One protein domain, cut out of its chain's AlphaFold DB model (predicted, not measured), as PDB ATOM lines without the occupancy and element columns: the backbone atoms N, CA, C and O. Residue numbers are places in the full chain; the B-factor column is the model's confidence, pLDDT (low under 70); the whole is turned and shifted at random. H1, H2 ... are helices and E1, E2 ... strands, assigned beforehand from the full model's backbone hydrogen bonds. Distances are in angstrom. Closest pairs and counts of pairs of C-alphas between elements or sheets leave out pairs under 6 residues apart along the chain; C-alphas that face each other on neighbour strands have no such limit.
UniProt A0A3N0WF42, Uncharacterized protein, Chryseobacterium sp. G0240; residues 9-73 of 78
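Overview. This is residues 9 to 73 of the 78 residues of an uncharacterized protein of Chryseobacterium sp. G0240 (UniProt A0A3N0WF42). A strongly twisted wall of five strands, each folding back beside the one before, makes the body of this domain; the helix H2 and the short helix H1 only graze this sheet, and the start of H2 comes close to H1. The printed part has 65 residues, with H1, E1, E2, E3, E4, E5 and H2 in that order along the chain. The sheet runs E1, E2, E3, E4, E5, all antiparallel, and the class is mixed, helices and strands. The whole is compact and rounded, with a radius of gyration of the C-alphas of 11.4 A and spans of 28 by 28 by 20 A.

Along the chain. In the sheet, E2, residues 24 to 30, is 20.4 A long; E3, residues 37 to 42, 16.2 A; E4, residues 45 to 50, 17.0 A; E1, residues 17 to 20, 10.0 A; and E5, residues 56 to 58, 6.5 A. H1, residues 9 to 13, is 6.3 A long and begins at C-alpha 9 (163.348, 252.347, 197.177). H2, residues 63 to 73, is 15.2 A long and ends at C-alpha 73 (176.519, 243.638, 210.552).

Arrangement. The five strands form a meander, each the antiparallel neighbour of the one before. In the hairpin E2 and E3, N 30 and O 37 are 2.8 A apart; in E3 and E4, N 40 and O 47, 2.8 A; in E1 and E2, N 19 and O 25, 2.8 A; in E4 and E5, N 56 and O 48, 2.8 A. H1 grazes the sheet with residues 11 to 12, and H2 with residues 66 to 73. H1 and H2 are close but not clearly touching; their closest C-alphas, of Phe 10 and Glu 63, are 7.4 A apart. In both helices every O i to N i+4 pair is within hydrogen-bond range.

Size, cuts and confidence. The C-alphas farthest apart, of Asp 22 and Thr 72, are 30.3 A apart. The printed part has no cut and no long link. Mean pLDDT of the printed part is 87.4; residues 32 to 35 are under 70.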
ATOM      1  N   GLN A   9     163.728 251.366 196.153       92.69
ATOM      2  CA  GLN A   9     163.348 252.347 197.177       92.69
ATOM      3  C   GLN A   9     163.819 251.944 198.573       92.69
ATOM      4  O   GLN A   9     164.255 252.803 199.339       92.69
ATOM      5  N   PHE A  10     163.727 250.660 198.911       93.19
ATOM      6  CA  PHE A  10     164.220 250.140 200.176       93.19
ATOM      7  C   PHE A  10     165.743 250.282 200.287       93.19
ATOM      8  O   PHE A  10     166.232 250.831 201.272       93.19
ATOM      9  N   LEU A  11     166.485 249.907 199.241       93.62
ATOM     10  CA  LEU A  11     167.950 250.026 199.210       93.62
ATOM     11  C   LEU A  11     168.413 251.480 199.388       93.62
ATOM     12  O   LEU A  11     169.302 251.758 200.192       93.62
ATOM     13  N   LEU A  12     167.763 252.425 198.700       93.31
ATOM     14  CA  LEU A  12     168.059 253.855 198.837       93.31
ATOM     15  C   LEU A  12     167.772 254.381 200.253       93.31
ATOM     16  O   LEU A  12     168.537 255.196 200.765       93.31
ATOM     17  N   LYS A  13     166.701 253.910 200.911       93.56
ATOM     18  CA  LYS A  13     166.396 254.265 202.311       93.56
ATOM     19  C   LYS A  13     167.437 253.725 203.292       93.56
ATOM     20  O   LYS A  13     167.766 254.417 204.250       93.56
ATOM     21  N   GLU A  14     167.981 252.538 203.034       91.12
ATOM     22  CA  GLU A  14     169.067 251.941 203.826       91.12
ATOM     23  C   GLU A  14     170.449 252.562 203.546       91.12
ATOM     24  O   GLU A  14     171.446 252.160 204.151       91.12
ATOM     25  N   GLY A  15     170.518 253.566 202.664       91.88
ATOM     26  CA  GLY A  15     171.739 254.310 202.359       91.88
ATOM     27  C   GLY A  15     172.637 253.635 201.326       91.88
ATOM     28  O   GLY A  15     173.826 253.945 201.265       91.88
ATOM     29  N   PHE A  16     172.103 252.712 200.522       94.62
ATOM     30  CA  PHE A  16     172.838 252.168 199.387       94.62
ATOM     31  C   PHE A  16     172.919 253.193 198.258       94.62
ATOM     32  O   PHE A  16     171.956 253.899 197.953       94.62
ATOM     33  N   LEU A  17     174.069 253.234 197.597       94.56
ATOM     34  CA  LEU A  17     174.294 254.060 196.424       94.56
ATOM     35  C   LEU A  17     173.992 253.249 195.170       94.56
ATOM     36  O   LEU A  17     174.534 252.161 194.986       94.56
ATOM     37  N   LYS A  18     173.155 253.809 194.296       94.25
ATOM     38  CA  LYS A  18     172.937 253.265 192.957       94.25
ATOM     39  C   LYS A  18     174.212 253.440 192.127       94.25
ATOM     40  O   LYS A  18     174.779 254.535 192.093       94.25
ATOM     41  N   LYS A  19     174.628 252.384 191.436       93.31
ATOM     42  CA  LYS A  19     175.754 252.366 190.505       93.31
ATOM     43  C   LYS A  19     175.312 251.795 189.164       93.31
ATOM     44  O   LYS A  19     174.490 250.885 189.092       93.31
ATOM     45  N   GLU A  20     175.883 252.354 188.108       84.62
ATOM     46  CA  GLU A  20     175.696 251.904 186.735       84.62
ATOM     47  C   GLU A  20     177.093 251.622 186.179       84.62
ATOM     48  O   GLU A  20     177.886 252.542 185.986       84.62
ATOM     49  N   SER A  21     177.418 250.336 186.034       78.50
ATOM     50  CA  SER A  21     178.604 249.880 185.300       78.50
ATOM     51  C   SER A  21     178.115 249.111 184.071       78.50
ATOM     52  O   SER A  21     177.561 249.729 183.168       78.50
ATOM     53  N   ASP A  22     178.221 247.779 184.068       80.19
ATOM     54  CA  ASP A  22     177.667 246.924 183.005       80.19
ATOM     55  C   ASP A  22     176.212 246.507 183.290       80.19
ATOM     56  O   ASP A  22     175.433 246.243 182.374       80.19
ATOM     57  N   GLU A  23     175.827 246.493 184.568       83.75
ATOM     58  CA  GLU A  23     174.462 246.289 185.049       83.75
ATOM     59  C   GLU A  23     174.150 247.243 186.213       83.75
ATOM     60  O   GLU A  23     175.058 247.766 186.868       83.75
ATOM     61  N   GLU A  24     172.862 247.512 186.448       88.94
ATOM     62  CA  GLU A  24     172.414 248.304 187.595       88.94
ATOM     63  C   GLU A  24     172.631 247.508 188.884       88.94
ATOM     64  O   GLU A  24     172.106 246.402 189.040       88.94
ATOM     65  N   TYR A  25     173.369 248.094 189.823       92.56
ATOM     66  CA  TYR A  25     173.569 247.518 191.146       92.56
ATOM     67  C   TYR A  25     173.580 248.597 192.226       92.56
ATOM     68  O   TYR A  25     173.715 249.792 191.962       92.56
ATOM     69  N   TYR A  26     173.412 248.165 193.469       94.19
ATOM     70  CA  TYR A  26     173.440 249.022 194.644       94.19
ATOM     71  C   TYR A  26     174.572 248.581 195.560       94.19
ATOM     72  O   TYR A  26     174.731 247.387 195.803       94.19
ATOM     73  N   GLU A  27     175.331 249.527 196.105       93.94
ATOM     74  CA  GLU A  27     176.414 249.220 197.043       93.94
ATOM     75  C   GLU A  27     176.315 250.021 198.340       93.94
ATOM     76  O   GLU A  27     175.859 251.167 198.357       93.94
ATOM     77  N   SER A  28     176.765 249.419 199.436       93.00
ATOM     78  CA  SER A  28     176.957 250.106 200.712       93.00
ATOM     79  C   SER A  28     178.135 249.501 201.463       93.00
ATOM     80  O   SER A  28     178.316 248.281 201.463       93.00
ATOM     81  N   THR A  29     178.922 250.346 202.129       90.06
ATOM     82  CA  THR A  29     180.041 249.914 202.971       90.06
ATOM     83  C   THR A  29     179.718 250.159 204.441       90.06
ATOM     84  O   THR A  29     179.510 251.292 204.873       90.06
ATOM     85  N   ILE A  30     179.702 249.085 205.227       84.06
ATOM     86  CA  ILE A  30     179.518 249.097 206.675       84.06
ATOM     87  C   ILE A  30     180.906 249.083 207.327       84.06
ATOM     88  O   ILE A  30     181.633 248.094 207.234       84.06
ATOM     89  N   CYS A  31     181.232 250.188 208.008       71.88
ATOM     90  CA  CYS A  31     182.486 250.474 208.719       71.88
ATOM     91  C   CYS A  31     183.727 250.652 207.819       71.88
ATOM     92  O   CYS A  31     184.161 249.741 207.125       71.88
ATOM     93  N   SER A  32     184.339 251.840 207.868       61.41
ATOM     94  CA  SER A  32     185.553 252.196 207.112       61.41
ATOM     95  C   SER A  32     186.853 252.105 207.927       61.41
ATOM     96  O   SER A  32     187.928 252.302 207.371       61.41
ATOM     97  N   ASN A  33     186.771 251.809 209.234       62.00
ATOM     98  CA  ASN A  33     187.905 251.867 210.175       62.00
ATOM     99  C   ASN A  33     188.499 250.483 210.536       62.00
ATOM    100  O   ASN A  33     189.213 250.351 211.526       62.00
ATOM    101  N   GLY A  34     188.217 249.447 209.741       63.94
ATOM    102  CA  GLY A  34     188.684 248.063 209.919       63.94
ATOM    103  C   GLY A  34     188.527 247.266 208.617       63.94
ATOM    104  O   GLY A  34     188.429 247.897 207.561       63.94
ATOM    105  N   PRO A  35     188.482 245.914 208.624       68.44
ATOM    106  CA  PRO A  35     188.081 245.158 207.439       68.44
ATOM    107  C   PRO A  35     186.605 245.461 207.149       68.44
ATOM    108  O   PRO A  35     185.708 244.783 207.644       68.44
ATOM    109  N   GLY A  36     186.370 246.540 206.405       81.00
ATOM    110  CA  GLY A  36     185.040 247.039 206.099       81.00
ATOM    111  C   GLY A  36     184.235 246.014 205.322       81.00
ATOM    112  O   GLY A  36     184.787 245.218 204.558       81.00
ATOM    113  N   VAL A  37     182.925 246.030 205.528       88.94
ATOM    114  CA  VAL A  37     182.018 245.137 204.820       88.94
ATOM    115  C   VAL A  37     181.368 245.901 203.694       88.94
ATOM    116  O   VAL A  37     180.568 246.794 203.947       88.94
ATOM    117  N   THR A  38     181.689 245.553 202.456       91.44
ATOM    118  CA  THR A  38     180.991 246.105 201.292       91.44
ATOM    119  C   THR A  38     179.944 245.110 200.832       91.44
ATOM    120  O   THR A  38     180.252 243.940 200.610       91.44
ATOM    121  N   ILE A  39     178.703 245.565 200.733       93.00
ATOM    122  CA  ILE A  39     177.562 244.778 200.277       93.00
ATOM    123  C   ILE A  39     177.192 245.267 198.887       93.00
ATOM    124  O   ILE A  39     177.018 246.469 198.694       93.00
ATOM    125  N   TYR A  40     177.022 244.330 197.963       92.81
ATOM    126  CA  TYR A  40     176.541 244.568 196.612       92.81
ATOM    127  C   TYR A  40     175.172 243.916 196.445       92.81
ATOM    128  O   TYR A  40     174.949 242.773 196.852       92.81
ATOM    129  N   VAL A  41     174.240 244.650 195.850       92.44
ATOM    130  CA  VAL A  41     172.903 244.165 195.520       92.44
ATOM    131  C   VAL A  41     172.698 244.340 194.026       92.44
ATOM    132  O   VAL A  41     172.498 245.448 193.532       92.44
ATOM    133  N   TYR A  42     172.760 243.216 193.329       88.88
ATOM    134  CA  TYR A  42     172.415 243.072 191.924       88.88
ATOM    135  C   TYR A  42     170.962 242.619 191.806       88.88
ATOM    136  O   TYR A  42     170.322 242.227 192.789       88.88
ATOM    137  N   ASN A  43     170.429 242.625 190.589       80.81
ATOM    138  CA  ASN A  43     169.063 242.194 190.333       80.81
ATOM    139  C   ASN A  43     168.829 240.760 190.865       80.81
ATOM    140  O   ASN A  43     169.330 239.787 190.305       80.81
ATOM    141  N   ASN A  44     168.085 240.632 191.972       78.44
ATOM    142  CA  ASN A  44     167.841 239.380 192.710       78.44
ATOM    143  C   ASN A  44     169.066 238.664 193.298       78.44
ATOM    144  O   ASN A  44     168.960 237.499 193.685       78.44
ATOM    145  N   SER A  45     170.214 239.328 193.413       87.12
ATOM    146  CA  SER A  45     171.396 238.740 194.040       87.12
ATOM    147  C   SER A  45     172.009 239.701 195.041       87.12
ATOM    148  O   SER A  45     172.168 240.885 194.769       87.12
ATOM    149  N   VAL A  46     172.363 239.176 196.208       91.06
ATOM    150  CA  VAL A  46     173.084 239.918 197.235       91.06
ATOM    151  C   VAL A  46     174.428 239.240 197.432       91.06
ATOM    152  O   VAL A  46     174.500 238.019 197.602       91.06
ATOM    153  N   SER A  47     175.494 240.026 197.442       91.88
ATOM    154  CA  SER A  47     176.824 239.559 197.787       91.88
ATOM    155  C   SER A  47     177.537 240.530 198.718       91.88
ATOM    156  O   SER A  47     177.117 241.665 198.931       91.88
ATOM    157  N   MET A  48     178.586 240.034 199.360       91.44
ATOM    158  CA  MET A  48     179.310 240.742 200.400       91.44
ATOM    159  C   MET A  48     180.800 240.455 200.315       91.44
ATOM    160  O   MET A  48     181.212 239.312 200.141       91.44
ATOM    161  N   VAL A  49     181.611 241.479 200.558       90.44
ATOM    162  CA  VAL A  49     183.059 241.386 200.742       90.44
ATOM    163  C   VAL A  49     183.413 241.930 202.123       90.44
ATOM    164  O   VAL A  49     182.948 243.002 202.494       90.44
ATOM    165  N   ILE A  50     184.240 241.202 202.880       86.88
ATOM    166  CA  ILE A  50     184.730 241.610 204.208       86.88
ATOM    167  C   ILE A  50     186.241 241.858 204.114       86.88
ATOM    168  O   ILE A  50     187.019 240.910 203.956       86.88
ATOM    169  N   GLY A  51     186.678 243.115 204.203       83.12
ATOM    170  CA  GLY A  51     188.079 243.501 204.019       83.12
ATOM    171  C   GLY A  51     188.618 243.091 202.642       83.12
ATOM    172  O   GLY A  51     188.025 243.416 201.620       83.12
ATOM    173  N   SER A  52     189.731 242.353 202.614       78.62
ATOM    174  CA  SER A  52     190.336 241.780 201.397       78.62
ATOM    175  C   SER A  52     189.913 240.327 201.120       78.62
ATOM    176  O   SER A  52     190.555 239.623 200.338       78.62
ATOM    177  N   SER A  53     188.858 239.849 201.786       83.75
ATOM    178  CA  SER A  53     188.366 238.476 201.627       83.75
ATOM    179  C   SER A  53     187.667 238.266 200.283       83.75
ATOM    180  O   SER A  53     187.331 239.210 199.570       83.75
ATOM    181  N   ARG A  54     187.405 236.999 199.945       86.94
ATOM    182  CA  ARG A  54     186.582 236.651 198.780       86.94
ATOM    183  C   ARG A  54     185.140 237.120 198.967       86.94
ATOM    184  O   ARG A  54     184.621 237.126 200.082       86.94
ATOM    185  N   GLU A  55     184.507 237.446 197.848       90.06
ATOM    186  CA  GLU A  55     183.081 237.732 197.781       90.06
ATOM    187  C   GLU A  55     182.256 236.508 198.200       90.06
ATOM    188  O   GLU A  55     182.505 235.380 197.766       90.06
ATOM    189  N   GLN A  56     181.272 236.743 199.060       90.06
ATOM    190  CA  GLN A  56     180.349 235.746 199.581       90.06
ATOM    191  C   GLN A  56     178.935 236.080 199.119       90.06
ATOM    192  O   GLN A  56     178.439 237.180 199.362       90.06
ATOM    193  N   LYS A  57     178.271 235.123 198.467       90.75
ATOM    194  CA  LYS A  57     176.858 235.260 198.097       90.75
ATOM    195  C   LYS A  57     175.967 235.048 199.313       90.75
ATOM    196  O   LYS A  57     176.177 234.121 200.092       90.75
ATOM    197  N   LEU A  58     174.937 235.876 199.426       88.50
ATOM    198  CA  LEU A  58     173.964 235.843 200.506       88.50
ATOM    199  C   LEU A  58     172.598 235.444 199.953       88.50
ATOM    200  O   LEU A  58     172.145 235.954 198.930       88.50
ATOM    201  N   SER A  59     171.933 234.522 200.646       85.19
ATOM    202  CA  SER A  59     170.549 234.156 200.340       85.19
ATOM    203  C   SER A  59     169.615 235.069 201.121       85.19
ATOM    204  O   SER A  59     169.453 234.915 202.328       85.19
ATOM    205  N   VAL A  60     169.021 236.030 200.425       84.19
ATOM    206  CA  VAL A  60     168.043 236.971 200.974       84.19
ATOM    207  C   VAL A  60     166.759 236.769 200.190       84.19
ATOM    208  O   VAL A  60     166.811 236.690 198.967       84.19
ATOM    209  N   ASN A  61     165.625 236.651 200.881       86.50
ATOM    210  CA  ASN A  61     164.336 236.360 200.240       86.50
ATOM    211  C   ASN A  61     163.314 237.492 200.391       86.50
ATOM    212  O   ASN A  61     162.256 237.432 199.771       86.50
ATOM    213  N   ASN A  62     163.605 238.509 201.206       89.38
ATOM    214  CA  ASN A  62     162.786 239.712 201.351       89.38
ATOM    215  C   ASN A  62     163.549 240.827 202.090       89.38
ATOM    216  O   ASN A  62     164.614 240.605 202.669       89.38
ATOM    217  N   GLU A  63     162.956 242.019 202.105       92.44
ATOM    218  CA  GLU A  63     163.500 243.225 202.743       92.44
ATOM    219  C   GLU A  63     163.640 243.106 204.273       92.44
ATOM    220  O   GLU A  63     164.583 243.657 204.842       92.44
ATOM    221  N   ASN A  64     162.775 242.341 204.952       91.88
ATOM    222  CA  ASN A  64     162.874 242.140 206.405       91.88
ATOM    223  C   ASN A  64     164.131 241.334 206.767       91.88
ATOM    224  O   ASN A  64     164.914 241.768 207.607       91.88
ATOM    225  N   GLN A  65     164.369 240.212 206.076       90.81
ATOM    226  CA  GLN A  65     165.584 239.403 206.245       90.81
ATOM    227  C   GLN A  65     166.846 240.220 205.951       90.81
ATOM    228  O   GLN A  65     167.849 240.102 206.654       90.81
ATOM    229  N   PHE A  66     166.800 241.074 204.925       92.50
ATOM    230  CA  PHE A  66     167.915 241.965 204.621       92.50
ATOM    231  C   PHE A  66     168.154 242.998 205.721       92.50
ATOM    232  O   PHE A  66     169.297 243.233 206.102       92.50
ATOM    233  N   SER A  67     167.088 243.590 206.262       92.94
ATOM    234  CA  SER A  67     167.174 244.571 207.348       92.94
ATOM    235  C   SER A  67     167.790 243.962 208.607       92.94
ATOM    236  O   SER A  67     168.668 244.572 209.215       92.94
ATOM    237  N   GLU A  68     167.385 242.743 208.973       92.69
ATOM    238  CA  GLU A  68     167.979 241.999 210.089       92.69
ATOM    239  C   GLU A  68     169.476 241.765 209.862       92.69
ATOM    240  O   GLU A  68     170.283 242.089 210.734       92.69
ATOM    241  N   LEU A  69     169.861 241.310 208.665       90.62
ATOM    242  CA  LEU A  69     171.264 241.132 208.291       90.62
ATOM    243  C   LEU A  69     172.057 242.442 208.410       90.62
ATOM    244  O   LEU A  69     173.128 242.459 209.020       90.62
ATOM    245  N   LEU A  70     171.541 243.548 207.862       90.44
ATOM    246  CA  LEU A  70     172.188 244.859 207.948       90.44
ATOM    247  C   LEU A  70     172.385 245.298 209.400       90.44
ATOM    248  O   LEU A  70     173.447 245.818 209.736       90.44
ATOM    249  N   GLN A  71     171.389 245.090 210.262       90.88
ATOM    250  CA  GLN A  71     171.489 245.418 211.684       90.88
ATOM    251  C   GLN A  71     172.522 244.547 212.397       90.88
ATOM    252  O   GLN A  71     173.322 245.073 213.172       90.88
ATOM    253  N   THR A  72     172.558 243.241 212.117       89.81
ATOM    254  CA  THR A  72     173.584 242.341 212.658       89.81
ATOM    255  C   THR A  72     174.977 242.836 212.289       89.81
ATOM    256  O   THR A  72     175.794 243.038 213.180       89.81
ATOM    257  N   LEU A  73     175.225 243.130 211.011       86.75
ATOM    258  CA  LEU A  73     176.519 243.638 210.552       86.75
ATOM    259  C   LEU A  73     176.859 244.980 211.207       86.75
ATOM    260  O   LEU A  73     177.921 245.120 211.805       86.75
TER     261      LEU A  73